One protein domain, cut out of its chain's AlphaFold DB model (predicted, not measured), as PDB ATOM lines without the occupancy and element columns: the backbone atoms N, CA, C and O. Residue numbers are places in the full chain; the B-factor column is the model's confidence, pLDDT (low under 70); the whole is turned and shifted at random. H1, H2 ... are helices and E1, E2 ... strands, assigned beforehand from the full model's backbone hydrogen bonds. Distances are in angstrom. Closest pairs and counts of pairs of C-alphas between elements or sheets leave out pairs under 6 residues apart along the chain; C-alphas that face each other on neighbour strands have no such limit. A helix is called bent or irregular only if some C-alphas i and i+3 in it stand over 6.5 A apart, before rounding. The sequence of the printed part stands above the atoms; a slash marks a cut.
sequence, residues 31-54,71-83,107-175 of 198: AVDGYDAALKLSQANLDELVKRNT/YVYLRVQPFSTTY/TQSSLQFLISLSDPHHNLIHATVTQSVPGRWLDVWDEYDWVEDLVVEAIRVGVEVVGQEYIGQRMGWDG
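What this domain is: This is residues 31 to 54, 71 to 83 and 107 to 175 of the 198 residues of the protein "Exonuclease domain-containing protein" of Ganoderma boninense (UniProt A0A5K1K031). A narrow sheet of three strands is the middle layer of an elongated body, with the helix H1 over one face and the long helix H3 over the other. The short helix H2 sits beside one end of the sheet, by Ser 110 of E2, and after it the chain folds back as H3 and crosses the sheet at a slant. The printed part has 106 residues, with three named helices and three named strands in the order H1, E1, E2, E3, H2, H3; the sheet's order is E1, E2, E3, all antiparallel, and the class is mixed, helices and strands. The whole is only just compact, close to loose, with a radius of gyration of the C-alphas of 15.3 A and spans of 43 by 26 by 25 A.

How they stand to each other: H1, residues 35 to 52, is on the sheet of E1, residues 73 to 83, E2, residues 107 to 119, and E3, residues 124 to 129. Its height over the sheet is 7.8 A; it lies over E1 and E2 and runs along the strands, at 13 degrees to E1 on the local plane. Its closest C-alphas to E1 are those of Ser 42 and Gln 77, 5.9 A apart. Before H1, residues 32 to 33 form a short parallel pairing with residues 79 to 80 of E1. E1 and E2 are antiparallel neighbours at 162 degrees, with N 77 and O 114 within hydrogen-bond range at 2.8 A. E2 and E3 form a hairpin at 164 degrees, with N 117 and O 126 within hydrogen-bond range at 2.8 A. H2, residues 135 to 143, is on the sheet but over none of its strands; its closest C-alphas to E2 are those of Gly 135 and Ser 110, 4.6 A apart. H3, residues 145 to 170, touches H2 only at the corner, where the C-alphas of Val 147 and Trp 141 are closest at 5.4 A; they run opposite ways at a steep tilt of 61 degrees. H3 lies over E2 and E3 at a height over the sheet of 9.4 A, slantwise to the strands, at 33 degrees to E2 on the local plane. Its closest C-alphas to E3 are those of Val 162 and His 126, 6.2 A apart. H1 and H3 lie on opposite faces and are apart. In H1 and H3 every O i to N i+4 pair is within hydrogen-bond range; in H2 1 of 5 is, beside 4 of 6 O i to N i+3 pairs.

Where its parts are: H1 begins at C-alpha 35, (104.133, 90.451, 114.164), and is 25.6 A long. E1 is 31.3 A long, and E2, from C-alpha 107 at (106.518, 104.570, 104.289), 38.5 A; E3 is 17.4 A long. H2, 14.7 A long, is irregular: C-alphas 139 and 142 are 7.9 A apart. H3 is 37.4 A long and ends at C-alpha 170, (83.839, 78.155, 127.589).

The domain as a whole: The two C-alphas farthest apart are those of Glu 143 and Gly 175, 48.4 A. Residues 55 to 70 and 84 to 106 are not printed; the gaps between C-alphas across these cuts are 9.5 A and 5.6 A. The links E2 to E3, E3 to H2 and H2 to H3 are tight. The mean pLDDT of the printed part is 93.4, with residue 54 and residues 174 to 175 under 70.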
ATOM      1  N   ALA A  31     108.194  97.987 122.322       93.75
ATOM      2  CA  ALA A  31     107.625  97.483 121.078       93.75
ATOM      3  C   ALA A  31     108.684  96.724 120.268       93.75
ATOM      4  O   ALA A  31     109.803  97.204 120.093       93.75
ATOM      5  N   VAL A  32     108.318  95.555 119.742       96.81
ATOM      6  CA  VAL A  32     109.185  94.774 118.845       96.81
ATOM      7  C   VAL A  32     108.850  95.027 117.379       96.81
ATOM      8  O   VAL A  32     107.734  95.419 117.042       96.81
ATOM      9  N   ASP A  33     109.801  94.778 116.484       96.56
ATOM     10  CA  ASP A  33     109.578  94.954 115.051       96.56
ATOM     11  C   ASP A  33     108.875  93.734 114.443       96.56
ATOM     12  O   ASP A  33     109.435  92.638 114.349       96.56
ATOM     13  N   GLY A  34     107.642  93.948 113.985       96.75
ATOM     14  CA  GLY A  34     106.848  92.967 113.262       96.75
ATOM     15  C   GLY A  34     106.088  91.963 114.135       96.75
ATOM     16  O   GLY A  34     106.416  91.675 115.286       96.75
ATOM     17  N   TYR A  35     105.050  91.393 113.523       97.38
ATOM     18  CA  TYR A  35     104.133  90.451 114.164       97.38
ATOM     19  C   TYR A  35     104.822  89.169 114.654       97.38
ATOM     20  O   TYR A  35     104.559  88.711 115.763       97.38
ATOM     21  N   ASP A  36     105.744  88.596 113.875       97.88
ATOM     22  CA  ASP A  36     106.383  87.322 114.234       97.88
ATOM     23  C   ASP A  36     107.252  87.428 115.494       97.88
ATOM     24  O   ASP A  36     107.305  86.494 116.301       97.88
ATOM     25  N   ALA A  37     107.939  88.560 115.673       97.56
ATOM     26  CA  ALA A  37     108.702  88.837 116.885       97.56
ATOM     27  C   ALA A  37     107.758  89.003 118.084       97.56
ATOM     28  O   ALA A  37     108.004  88.428 119.147       97.56
ATOM     29  N   ALA A  38     106.648  89.720 117.886       97.31
ATOM     30  CA  ALA A  38     105.621  89.941 118.899       97.31
ATOM     31  C   ALA A  38     104.996  88.630 119.374       97.31
ATOM     32  O   ALA A  38     104.877  88.402 120.575       97.31
ATOM     33  N   LEU A  39     104.657  87.740 118.440       97.50
ATOM     34  CA  LEU A  39     104.051  86.449 118.734       97.50
ATOM     35  C   LEU A  39     104.970  85.574 119.587       97.50
ATOM     36  O   LEU A  39     104.547  85.068 120.625       97.50
ATOM     37  N   LYS A  40     106.240  85.444 119.191       97.44
ATOM     38  CA  LYS A  40     107.227  84.640 119.928       97.44
ATOM     39  C   LYS A  40     107.472  85.188 121.331       97.44
ATOM     40  O   LYS A  40     107.501  84.418 122.288       97.44
ATOM     41  N   LEU A  41     107.641  86.506 121.450       96.62
ATOM     42  CA  LEU A  41     107.876  87.152 122.738       96.62
ATOM     43  C   LEU A  41     106.648  87.045 123.650       96.62
ATOM     44  O   LEU A  41     106.789  86.720 124.827       96.62
ATOM     45  N   SER A  42     105.446  87.257 123.104       95.81
ATOM     46  CA  SER A  42     104.190  87.111 123.845       95.81
ATOM     47  C   SER A  42     104.030  85.692 124.393       95.81
ATOM     48  O   SER A  42     103.799  85.520 125.588       95.81
ATOM     49  N   GLN A  43     104.239  84.673 123.552       95.25
ATOM     50  CA  GLN A  43     104.145  83.264 123.948       95.25
ATOM     51  C   GLN A  43     105.158  82.900 125.038       95.25
ATOM     52  O   GLN A  43     104.782  82.315 126.049       95.25
ATOM     53  N   ALA A  44     106.425  83.292 124.874       95.31
ATOM     54  CA  ALA A  44     107.465  82.997 125.856       95.31
ATOM     55  C   ALA A  44     107.169  83.629 127.227       95.31
ATOM     56  O   ALA A  44     107.273  82.953 128.253       95.31
ATOM     57  N   ASN A  45     106.759  84.902 127.243       93.56
ATOM     58  CA  ASN A  45     106.405  85.609 128.476       93.56
ATOM     59  C   ASN A  45     105.159  85.020 129.137       93.56
ATOM     60  O   ASN A  45     105.100  84.902 130.359       93.56
ATOM     61  N   LEU A  46     104.164  84.632 128.339       92.38
ATOM     62  CA  LEU A  46     102.941  84.032 128.850       92.38
ATOM     63  C   LEU A  46     103.227  82.661 129.479       92.38
ATOM     64  O   LEU A  46     102.806  82.415 130.606       92.38
ATOM     65  N   ASP A  47     104.023  81.810 128.828       92.19
ATOM     66  CA  ASP A  47     104.450  80.521 129.386       92.19
ATOM     67  C   ASP A  47     105.224  80.685 130.698       92.19
ATOM     68  O   ASP A  47     105.069  79.899 131.637       92.19
ATOM     69  N   GLU A  48     106.085  81.697 130.772       92.12
ATOM     70  CA  GLU A  48     106.831  82.013 131.984       92.12
ATOM     71  C   GLU A  48     105.902  82.500 133.106       92.12
ATOM     72  O   GLU A  48     106.039  82.070 134.256       92.12
ATOM     73  N   LEU A  49     104.914  83.337 132.774       88.75
ATOM     74  CA  LEU A  49     103.909  83.829 133.712       88.75
ATOM     75  C   LEU A  49     103.052  82.688 134.269       88.75
ATOM     76  O   LEU A  49     102.833  82.639 135.481       88.75
ATOM     77  N   VAL A  50     102.630  81.747 133.419       89.88
ATOM     78  CA  VAL A  50     101.911  80.542 133.851       89.88
ATOM     79  C   VAL A  50     102.782  79.730 134.806       89.88
ATOM     80  O   VAL A  50     102.345  79.399 135.906       89.88
ATOM     81  N   LYS A  51     104.040  79.451 134.438       90.00
ATOM     82  CA  LYS A  51     104.968  78.669 135.276       90.00
ATOM     83  C   LYS A  51     105.173  79.297 136.654       90.00
ATOM     84  O   LYS A  51     105.148  78.569 137.642       90.00
ATOM     85  N   ARG A  52     105.329  80.624 136.735       86.81
ATOM     86  CA  ARG A  52     105.518  81.350 138.005       86.81
ATOM     87  C   ARG A  52     104.290  81.313 138.922       86.81
ATOM     88  O   ARG A  52     104.462  81.340 140.135       86.81
ATOM     89  N   ASN A  53     103.080  81.234 138.366       78.19
ATOM     90  CA  ASN A  53     101.821  81.404 139.104       78.19
ATOM     91  C   ASN A  53     100.972  80.119 139.201       78.19
ATOM     92  O   ASN A  53      99.785  80.177 139.505       78.19
ATOM     93  N   THR A  54     101.563  78.936 138.996       66.12
ATOM     94  CA  THR A  54     100.874  77.624 138.929       66.12
ATOM     95  C   THR A  54     100.177  77.152 140.218       66.12
ATOM     96  O   THR A  54      99.724  76.009 140.280       66.12
ATOM     97  N   TYR A  71      91.403  80.829 136.325       87.50
ATOM     98  CA  TYR A  71      92.642  81.598 136.321       87.50
ATOM     99  C   TYR A  71      93.102  81.767 134.880       87.50
ATOM    100  O   TYR A  71      93.537  80.807 134.242       87.50
ATOM    101  N   VAL A  72      92.978  82.991 134.377       91.38
ATOM    102  CA  VAL A  72      93.390  83.355 133.023       91.38
ATOM    103  C   VAL A  72      94.615  84.255 133.072       91.38
ATOM    104  O   VAL A  72      94.769  85.085 133.967       91.38
ATOM    105  N   TYR A  73      95.489  84.087 132.091       93.69
ATOM    106  CA  TYR A  73      96.720  84.844 131.940       93.69
ATOM    107  C   TYR A  73      96.615  85.689 130.687       93.69
ATOM    108  O   TYR A  73      96.318  85.159 129.621       93.69
ATOM    109  N   LEU A  74      96.868  86.987 130.813       94.62
ATOM    110  CA  LEU A  74      96.799  87.935 129.708       94.62
ATOM    111  C   LEU A  74      98.173  88.572 129.494       94.62
ATOM    112  O   LEU A  74      98.773  89.089 130.437       94.62
ATOM    113  N   ARG A  75      98.654  88.578 128.250       95.31
ATOM    114  CA  ARG A  75      99.833  89.334 127.820       95.31
ATOM    115  C   ARG A  75      99.432  90.335 126.745       95.31
ATOM    116  O   ARG A  75      98.780  89.975 125.772       95.31
ATOM    117  N   VAL A  76      99.868  91.579 126.917       96.69
ATOM    118  CA  VAL A  76      99.772  92.638 125.908       96.69
ATOM    119  C   VAL A  76     101.183  92.898 125.394       96.69
ATOM    120  O   VAL A  76     102.053  93.296 126.164       96.69
ATOM    121  N   GLN A  77     101.426  92.627 124.114       97.69
ATOM    122  CA  GLN A  77     102.733  92.792 123.485       97.69
ATOM    123  C   GLN A  77     102.656  93.833 122.359       97.69
ATOM    124  O   GLN A  77     102.091  93.539 121.303       97.69
ATOM    125  N   PRO A  78     103.218  95.039 122.546       97.44
ATOM    126  CA  PRO A  78     103.293  96.031 121.483       97.44
ATOM    127  C   PRO A  78     104.268  95.601 120.388       97.44
ATOM    128  O   PRO A  78     105.306  94.981 120.655       97.44
ATOM    129  N   PHE A  79     103.943  95.969 119.152       97.75
ATOM    130  CA  PHE A  79     104.816  95.801 118.001       97.75
ATOM    131  C   PHE A  79     104.578  96.867 116.932       97.75
ATOM    132  O   PHE A  79     103.492  97.438 116.819       97.75
ATOM    133  N   SER A  80     105.610  97.123 116.134       97.06
ATOM    134  CA  SER A  80     105.577  98.085 115.035       97.06
ATOM    135  C   SER A  80     105.498  97.369 113.694       97.06
ATOM    136  O   SER A  80     106.190  96.378 113.461       97.06
ATOM    137  N   THR A  81     104.682  97.896 112.783       95.69
ATOM    138  CA  THR A  81     104.654  97.469 111.379       95.69
ATOM    139  C   THR A  81     104.833  98.672 110.466       95.69
ATOM    140  O   THR A  81     104.188  99.704 110.650       95.69
ATOM    141  N   THR A  82     105.690  98.529 109.458       94.94
ATOM    142  CA  THR A  82     105.930  99.566 108.451       94.94
ATOM    143  C   THR A  82     105.242  99.190 107.148       94.94
ATOM    144  O   THR A  82     105.511  98.135 106.576       94.94
ATOM    145  N   TYR A  83     104.376 100.074 106.663       90.06
ATOM    146  CA  TYR A  83     103.648  99.914 105.409       90.06
ATOM    147  C   TYR A  83     104.171 100.892 104.359       90.06
ATOM    148  O   TYR A  83     104.481 102.042 104.668       90.06
ATOM    149  N   THR A 107     106.913 105.608 103.327       90.94
ATOM    150  CA  THR A 107     106.518 104.570 104.289       90.94
ATOM    151  C   THR A 107     105.812 105.180 105.496       90.94
ATOM    152  O   THR A 107     106.022 106.346 105.829       90.94
ATOM    153  N   GLN A 108     104.962 104.390 106.149       91.38
ATOM    154  CA  GLN A 108     104.291 104.735 107.396       91.38
ATOM    155  C   GLN A 108     104.484 103.611 108.411       91.38
ATOM    156  O   GLN A 108     104.068 102.478 108.175       91.38
ATOM    157  N   SER A 109     105.072 103.945 109.558       94.25
ATOM    158  CA  SER A 109     105.093 103.062 110.724       94.25
ATOM    159  C   SER A 109     103.766 103.146 111.476       94.25
ATOM    160  O   SER A 109     103.166 104.221 111.571       94.25
ATOM    161  N   SER A 110     103.295 102.015 111.993       95.75
ATOM    162  CA  SER A 110     102.097 101.911 112.825       95.75
ATOM    163  C   SER A 110     102.361 101.002 114.024       95.75
ATOM    164  O   SER A 110     102.919  99.918 113.863       95.75
ATOM    165  N   LEU A 111     101.928 101.436 115.205       96.56
ATOM    166  CA  LEU A 111     101.920 100.669 116.445       96.56
ATOM    167  C   LEU A 111     100.653  99.814 116.516       96.56
ATOM    168  O   LEU A 111      99.554 100.295 116.240       96.56
ATOM    169  N   GLN A 112     100.805  98.557 116.907       97.75
ATOM    170  CA  GLN A 112      99.722  97.612 117.175       97.75
ATOM    171  C   GLN A 112     100.052  96.827 118.446       97.75
ATOM    172  O   GLN A 112     101.211  96.759 118.862       97.75
ATOM    173  N   PHE A 113      99.045  96.211 119.056       98.25
ATOM    174  CA  PHE A 113      99.226  95.343 120.212       98.25
ATOM    175  C   PHE A 113      98.712  93.947 119.889       98.25
ATOM    176  O   PHE A 113      97.592  93.778 119.408       98.25
ATOM    177  N   LEU A 114      99.535  92.941 120.170       98.38
ATOM    178  CA  LEU A 114      99.110  91.552 120.225       98.38
ATOM    179  C   LEU A 114      98.632  91.261 121.645       98.38
ATOM    180  O   LEU A 114      99.413  91.328 122.595       98.38
ATOM    181  N   ILE A 115      97.355  90.933 121.786       98.06
ATOM    182  CA  ILE A 115      96.749  90.557 123.059       98.06
ATOM    183  C   ILE A 115      96.593  89.047 123.050       98.06
ATOM    184  O   ILE A 115      95.916  88.512 122.180       98.06
ATOM    185  N   SER A 116      97.241  88.361 123.984       97.75
ATOM    186  CA  SER A 116      97.218  86.903 124.108       97.75
ATOM    187  C   SER A 116      96.644  86.511 125.465       97.75
ATOM    188  O   SER A 116      97.160  86.945 126.493       97.75
ATOM    189  N   LEU A 117      95.595  85.691 125.468       96.81
ATOM    190  CA  LEU A 117      94.969  85.129 126.661       96.81
ATOM    191  C   LEU A 117      95.189  83.620 126.699       96.81
ATOM    192  O   LEU A 117      95.013  82.939 125.690       96.81
ATOM    193  N   SER A 118      95.523  83.087 127.870       95.31
ATOM    194  CA  SER A 118      95.621  81.651 128.111       95.31
ATOM    195  C   SER A 118      94.865  81.241 129.364       95.31
ATOM    196  O   SER A 118      94.993  81.867 130.415       95.31
ATOM    197  N   ASP A 119      94.123  80.145 129.253       93.94
ATOM    198  CA  ASP A 119      93.572  79.396 130.376       93.94
ATOM    199  C   ASP A 119      94.186  77.983 130.368       93.94
ATOM    200  O   ASP A 119      93.708  77.100 129.643       93.94
ATOM    201  N   PRO A 120      95.251  77.744 131.155       91.62
ATOM    202  CA  PRO A 120      95.917  76.445 131.213       91.62
ATOM    203  C   PRO A 120      95.029  75.326 131.762       91.62
ATOM    204  O   PRO A 120      95.223  74.167 131.408       91.62
ATOM    205  N   HIS A 121      94.048  75.647 132.614       88.62
ATOM    206  CA  HIS A 121      93.158  74.642 133.198       88.62
ATOM    207  C   HIS A 121      92.194  74.078 132.148       88.62
ATOM    208  O   HIS A 121      91.863  72.892 132.162       88.62
ATOM    209  N   HIS A 122      91.774  74.921 131.205       89.69
ATOM    210  CA  HIS A 122      90.864  74.540 130.128       89.69
ATOM    211  C   HIS A 122      91.562  74.322 128.780       89.69
ATOM    212  O   HIS A 122      90.894  73.991 127.803       89.69
ATOM    213  N   ASN A 123      92.895  74.439 128.735       92.06
ATOM    214  CA  ASN A 123      93.717  74.339 127.526       92.06
ATOM    215  C   ASN A 123      93.252  75.292 126.411       92.06
ATOM    216  O   ASN A 123      93.227  74.917 125.238       92.06
ATOM    217  N   LEU A 124      92.859  76.512 126.785       93.19
ATOM    218  CA  LEU A 124      92.409  77.537 125.845       93.19
ATOM    219  C   LEU A 124      93.495  78.585 125.635       93.19
ATOM    220  O   LEU A 124      94.154  79.012 126.587       93.19
ATOM    221  N   ILE A 125      93.663  79.003 124.383       94.62
ATOM    222  CA  ILE A 125      94.543  80.100 123.989       94.62
ATOM    223  C   ILE A 125      93.798  80.934 122.954       94.62
ATOM    224  O   ILE A 125      93.388  80.413 121.919       94.62
ATOM    225  N   HIS A 126      93.672  82.225 123.231       96.62
ATOM    226  CA  HIS A 126      93.067  83.206 122.341       96.62
ATOM    227  C   HIS A 126      94.058  84.326 122.079       96.62
ATOM    228  O   HIS A 126      94.851  84.683 122.955       96.62
ATOM    229  N   ALA A 127      94.024  84.894 120.880       97.12
ATOM    230  CA  ALA A 127      94.835  86.053 120.572       97.12
ATOM    231  C   ALA A 127      94.154  86.953 119.548       97.12
ATOM    232  O   ALA A 127      93.544  86.469 118.600       97.12
ATOM    233  N   THR A 128      94.323  88.262 119.708       98.25
ATOM    234  CA  THR A 128      93.887  89.250 118.721       98.25
ATOM    235  C   THR A 128      94.940  90.330 118.528       98.25
ATOM    236  O   THR A 128      95.770  90.573 119.408       98.25
ATOM    237  N   VAL A 129      94.897  90.985 117.372       98.38
ATOM    238  CA  VAL A 129      95.716  92.158 117.063       98.38
ATOM    239  C   VAL A 129      94.811  93.380 117.070       98.38
ATOM    240  O   VAL A 129      93.761  93.387 116.430       98.38
ATOM    241  N   THR A 130      95.205  94.417 117.802       98.19
ATOM    242  CA  THR A 130      94.424  95.654 117.893       98.19
ATOM    243  C   THR A 130      94.430  96.436 116.581       98.19
ATOM    244  O   THR A 130      95.293  96.261 115.718       98.19
ATOM    245  N   GLN A 131      93.507  97.391 116.472       96.06
ATOM    246  CA  GLN A 131      93.603  98.442 115.461       96.06
ATOM    247  C   GLN A 131      94.948  99.178 115.559       96.06
ATOM    248  O   GLN A 131      95.557  99.270 116.629       96.06
ATOM    249  N   SER A 132      95.416  99.683 114.419       95.25
ATOM    250  CA  SER A 132      96.721 100.327 114.307       95.25
ATOM    251  C   SER A 132      96.682 101.800 114.697       95.25
ATOM    252  O   SER A 132      95.840 102.548 114.199       95.25
ATOM    253  N   VAL A 133      97.666 102.237 115.477       95.38
ATOM    254  CA  VAL A 133      97.918 103.644 115.796       95.38
ATOM    255  C   VAL A 133      99.074 104.151 114.927       95.38
ATOM    256  O   VAL A 133     100.146 103.546 114.940       95.38
ATOM    257  N   PRO A 134      98.917 105.236 114.147       94.81
ATOM    258  CA  PRO A 134     100.015 105.809 113.373       94.81
ATOM    259  C   PRO A 134     101.229 106.131 114.253       94.81
ATOM    260  O   PRO A 134     101.116 106.872 115.223       94.81
ATOM    261  N   GLY A 135     102.414 105.637 113.887       92.00
ATOM    262  CA  GLY A 135     103.625 105.785 114.704       92.00
ATOM    263  C   GLY A 135     104.012 107.244 114.956       92.00
ATOM    264  O   GLY A 135     104.456 107.582 116.047       92.00
ATOM    265  N   ARG A 136     103.737 108.135 113.993       92.31
ATOM    266  CA  ARG A 136     103.945 109.590 114.127       92.31
ATOM    267  C   ARG A 136     103.102 110.250 115.226       92.31
ATOM    268  O   ARG A 136     103.381 111.378 115.600       92.31
ATOM    269  N   TRP A 137     102.032 109.604 115.695       93.81
ATOM    270  CA  TRP A 137     101.229 110.127 116.806       93.81
ATOM    271  C   TRP A 137     101.913 109.897 118.153       93.81
ATOM    272  O   TRP A 137     101.707 110.682 119.068       93.81
ATOM    273  N   LEU A 138     102.798 108.899 118.252       90.88
ATOM    274  CA  LEU A 138     103.587 108.659 119.461       90.88
ATOM    275  C   LEU A 138     104.568 109.802 119.748       90.88
ATOM    276  O   LEU A 138     104.929 110.014 120.899       90.88
ATOM    277  N   ASP A 139     104.985 110.538 118.715       90.38
ATOM    278  CA  ASP A 139     105.874 111.696 118.856       90.38
ATOM    279  C   ASP A 139     105.184 112.881 119.545       90.38
ATOM    280  O   ASP A 139     105.862 113.720 120.123       90.38
ATOM    281  N   VAL A 140     103.849 112.935 119.499       91.69
ATOM    282  CA  VAL A 140     103.036 114.008 120.092       91.69
ATOM    283  C   VAL A 140     102.152 113.499 121.233       91.69
ATOM    284  O   VAL A 140     101.220 114.185 121.643       91.69
ATOM    285  N   TRP A 141     102.422 112.291 121.744       91.62
ATOM    286  CA  TRP A 141     101.622 111.671 122.803       91.62
ATOM    287  C   TRP A 141     101.530 112.581 124.027       91.62
ATOM    288  O   TRP A 141     100.436 112.853 124.503       91.62
ATOM    289  N   ASP A 142     102.667 113.082 124.514       88.31
ATOM    290  CA  ASP A 142     102.720 113.910 125.727       88.31
ATOM    291  C   ASP A 142     102.139 115.319 125.532       88.31
ATOM    292  O   ASP A 142     101.873 116.020 126.505       88.31
ATOM    293  N   GLU A 143     101.940 115.738 124.282       92.31
ATOM    294  CA  GLU A 143     101.358 117.039 123.945       92.31
ATOM    295  C   GLU A 143      99.831 116.984 123.846       92.31
ATOM    296  O   GLU A 143      99.167 118.002 124.055       92.31
ATOM    297  N   TYR A 144      99.266 115.819 123.506       93.38
ATOM    298  CA  TYR A 144      97.840 115.686 123.252       93.38
ATOM    299  C   TYR A 144      97.233 114.414 123.853       93.38
ATOM    300  O   TYR A 144      97.405 113.312 123.331       93.38
ATOM    301  N   ASP A 145      96.374 114.609 124.854       93.25
ATOM    302  CA  ASP A 145      95.675 113.542 125.587       93.25
ATOM    303  C   ASP A 145      94.878 112.582 124.686       93.25
ATOM    304  O   ASP A 145      94.773 111.392 124.972       93.25
ATOM    305  N   TRP A 146      94.368 113.058 123.541       95.38
ATOM    306  CA  TRP A 146      93.599 112.214 122.617       95.38
ATOM    307  C   TRP A 146      94.421 111.050 122.037       95.38
ATOM    308  O   TRP A 146      93.843 110.052 121.600       95.38
ATOM    309  N   VAL A 147      95.756 111.158 122.012       94.00
ATOM    310  CA  VAL A 147      96.638 110.059 121.593       94.00
ATOM    311  C   VAL A 147      96.598 108.935 122.623       94.00
ATOM    312  O   VAL A 147      96.495 107.768 122.244       94.00
ATOM    313  N   GLU A 148      96.641 109.281 123.911       93.50
ATOM    314  CA  GLU A 148      96.514 108.316 125.002       93.50
ATOM    315  C   GLU A 148      95.149 107.635 124.961       93.50
ATOM    316  O   GLU A 148      95.093 106.406 124.940       93.50
ATOM    317  N   ASP A 149      94.071 108.416 124.848       95.31
ATOM    318  CA  ASP A 149      92.702 107.896 124.759       95.31
ATOM    319  C   ASP A 149      92.554 106.882 123.618       95.31
ATOM    320  O   ASP A 149      91.969 105.812 123.786       95.31
ATOM    321  N   LEU A 150      93.132 107.185 122.452       95.38
ATOM    322  CA  LEU A 150      93.106 106.292 121.301       95.38
ATOM    323  C   LEU A 150      93.879 104.988 121.557       95.38
ATOM    324  O   LEU A 150      93.409 103.913 121.181       95.38
ATOM    325  N   VAL A 151      95.063 105.058 122.173       95.00
ATOM    326  CA  VAL A 151      95.861 103.860 122.479       95.00
ATOM    327  C   VAL A 151      95.164 102.999 123.535       95.00
ATOM    328  O   VAL A 151      95.103 101.776 123.386       95.00
ATOM    329  N   VAL A 152      94.594 103.628 124.565       95.19
ATOM    330  CA  VAL A 152      93.798 102.954 125.597       95.19
ATOM    331  C   VAL A 152      92.596 102.257 124.968       95.19
ATOM    332  O   VAL A 152      92.374 101.075 125.237       95.19
ATOM    333  N   GLU A 153      91.865 102.934 124.086       97.25
ATOM    334  CA  GLU A 153      90.699 102.356 123.422       97.25
ATOM    335  C   GLU A 153      91.087 101.191 122.498       97.25
ATOM    336  O   GLU A 153      90.421 100.155 122.497       97.25
ATOM    337  N   ALA A 154      92.209 101.290 121.774       96.56
ATOM    338  CA  ALA A 154      92.706 100.198 120.937       96.56
ATOM    339  C   ALA A 154      92.983  98.922 121.752       96.56
ATOM    340  O   ALA A 154      92.595  97.827 121.334       96.56
ATOM    341  N   ILE A 155      93.618  99.054 122.924       96.81
ATOM    342  CA  ILE A 155      93.875  97.926 123.834       96.81
ATOM    343  C   ILE A 155      92.563  97.413 124.424       96.81
ATOM    344  O   ILE A 155      92.328  96.205 124.416       96.81
ATOM    345  N   ARG A 156      91.701  98.311 124.909       97.31
ATOM    346  CA  ARG A 156      90.422  97.961 125.532       97.31
ATOM    347  C   ARG A 156      89.564  97.111 124.603       97.31
ATOM    348  O   ARG A 156      89.163  96.019 124.995       97.31
ATOM    349  N   VAL A 157      89.342  97.569 123.369       98.19
ATOM    350  CA  VAL A 157      88.561  96.827 122.370       98.19
ATOM    351  C   VAL A 157      89.193  95.461 122.099       98.19
ATOM    352  O   VAL A 157      88.487  94.459 122.029       98.19
ATOM    353  N   GLY A 158      90.522  95.380 122.000       97.75
ATOM    354  CA  GLY A 158      91.200  94.099 121.811       97.75
ATOM    355  C   GLY A 158      91.008  93.123 122.985       97.75
ATOM    356  O   GLY A 158      90.783  91.933 122.763       97.75
ATOM    357  N   VAL A 159      91.048  93.606 124.232       97.12
ATOM    358  CA  VAL A 159      90.765  92.780 125.422       97.12
ATOM    359  C   VAL A 159      89.308  92.322 125.429       97.12
ATOM    360  O   VAL A 159      89.042  91.156 125.715       97.12
ATOM    361  N   GLU A 160      88.368  93.205 125.086       97.12
ATOM    362  CA  GLU A 160      86.944  92.870 124.989       97.12
ATOM    363  C   GLU A 160      86.698  91.763 123.950       97.12
ATOM    364  O   GLU A 160      85.986  90.802 124.247       97.12
ATOM    365  N   VAL A 161      87.335  91.839 122.777       97.12
ATOM    366  CA  VAL A 161      87.255  90.801 121.732       97.12
ATOM    367  C   VAL A 161      87.766  89.455 122.250       97.12
ATOM    368  O   VAL A 161      87.047  88.459 122.185       97.12
ATOM    369  N   VAL A 162      88.970  89.417 122.828       96.75
ATOM    370  CA  VAL A 162      89.564  88.170 123.347       96.75
ATOM    371  C   VAL A 162      88.746  87.592 124.507       96.75
ATOM    372  O   VAL A 162      88.593  86.376 124.616       96.75
ATOM    373  N   GLY A 163      88.180  88.448 125.359       94.88
ATOM    374  CA  GLY A 163      87.289  88.032 126.440       94.88
ATOM    375  C   GLY A 163      86.001  87.386 125.926       94.88
ATOM    376  O   GLY A 163      85.565  86.372 126.472       94.88
ATOM    377  N   GLN A 164      85.411  87.929 124.859       94.69
ATOM    378  CA  GLN A 164      84.220  87.354 124.233       94.69
ATOM    379  C   GLN A 164      84.504  85.998 123.586       94.69
ATOM    380  O   GLN A 164      83.722  85.070 123.794       94.69
ATOM    381  N   GLU A 165      85.621  85.853 122.867       94.38
ATOM    382  CA  GLU A 165      86.035  84.559 122.307       94.38
ATOM    383  C   GLU A 165      86.228  83.508 123.406       94.38
ATOM    384  O   GLU A 165      85.691  82.403 123.317       94.38
ATOM    385  N   TYR A 166      86.923  83.876 124.487       94.75
ATOM    386  CA  TYR A 166      87.135  82.994 125.631       94.75
ATOM    387  C   TYR A 166      85.814  82.538 126.263       94.75
ATOM    388  O   TYR A 166      85.605  81.343 126.484       94.75
ATOM    389  N   ILE A 167      84.892  83.468 126.533       92.50
ATOM    390  CA  ILE A 167      83.583  83.129 127.105       92.50
ATOM    391  C   ILE A 167      82.786  82.255 126.131       92.50
ATOM    392  O   ILE A 167      82.214  81.251 126.555       92.50
ATOM    393  N   GLY A 168      82.773  82.584 124.838       92.38
ATOM    394  CA  GLY A 168      82.073  81.805 123.816       92.38
ATOM    395  C   GLY A 168      82.533  80.350 123.774       92.38
ATOM    396  O   GLY A 168      81.703  79.433 123.836       92.38
ATOM    397  N   GLN A 169      83.848  80.126 123.803       92.25
ATOM    398  CA  GLN A 169      84.412  78.782 123.810       92.25
ATOM    399  C   GLN A 169      84.117  78.038 125.119       92.25
ATOM    400  O   GLN A 169      83.765  76.854 125.098       92.25
ATOM    401  N   ARG A 170      84.179  78.723 126.269       90.31
ATOM    402  CA  ARG A 170      83.839  78.155 127.589       90.31
ATOM    403  C   ARG A 170      82.364  77.775 127.713       90.31
ATOM    404  O   ARG A 170      82.051  76.787 128.373       90.31
ATOM    405  N   MET A 171      81.480  78.518 127.055       89.31
ATOM    406  CA  MET A 171      80.044  78.230 126.984       89.31
ATOM    407  C   MET A 171      79.697  77.187 125.909       89.31
ATOM    408  O   MET A 171      78.541  76.778 125.797       89.31
ATOM    409  N   GLY A 172      80.685  76.735 125.127       85.94
ATOM    410  CA  GLY A 172      80.502  75.741 124.071       85.94
ATOM    411  C   GLY A 172      79.745  76.262 122.847       85.94
ATOM    412  O   GLY A 172      79.212  75.458 122.080       85.94
ATOM    413  N   TRP A 173      79.684  77.583 122.647       84.19
ATOM    414  CA  TRP A 173      79.001  78.193 121.501       84.19
ATOM    415  C   TRP A 173      79.698  77.904 120.167       84.19
ATOM    416  O   TRP A 173      79.027  77.826 119.140       84.19
ATOM    417  N   ASP A 174      80.997  77.606 120.191       69.19
ATOM    418  CA  ASP A 174      81.797  77.333 118.989       69.19
ATOM    419  C   ASP A 174      81.583  75.925 118.401       69.19
ATOM    420  O   ASP A 174      82.284  75.503 117.483       69.19
ATOM    421  N   GLY A 175      80.633  75.143 118.929       61.81
ATOM    422  CA  GLY A 175      80.188  73.889 118.308       61.81
ATOM    423  C   GLY A 175      81.208  72.738 118.301       61.81
ATOM    424  O   GLY A 175      80.876  71.631 117.877       61.81
TER     425      GLY A 175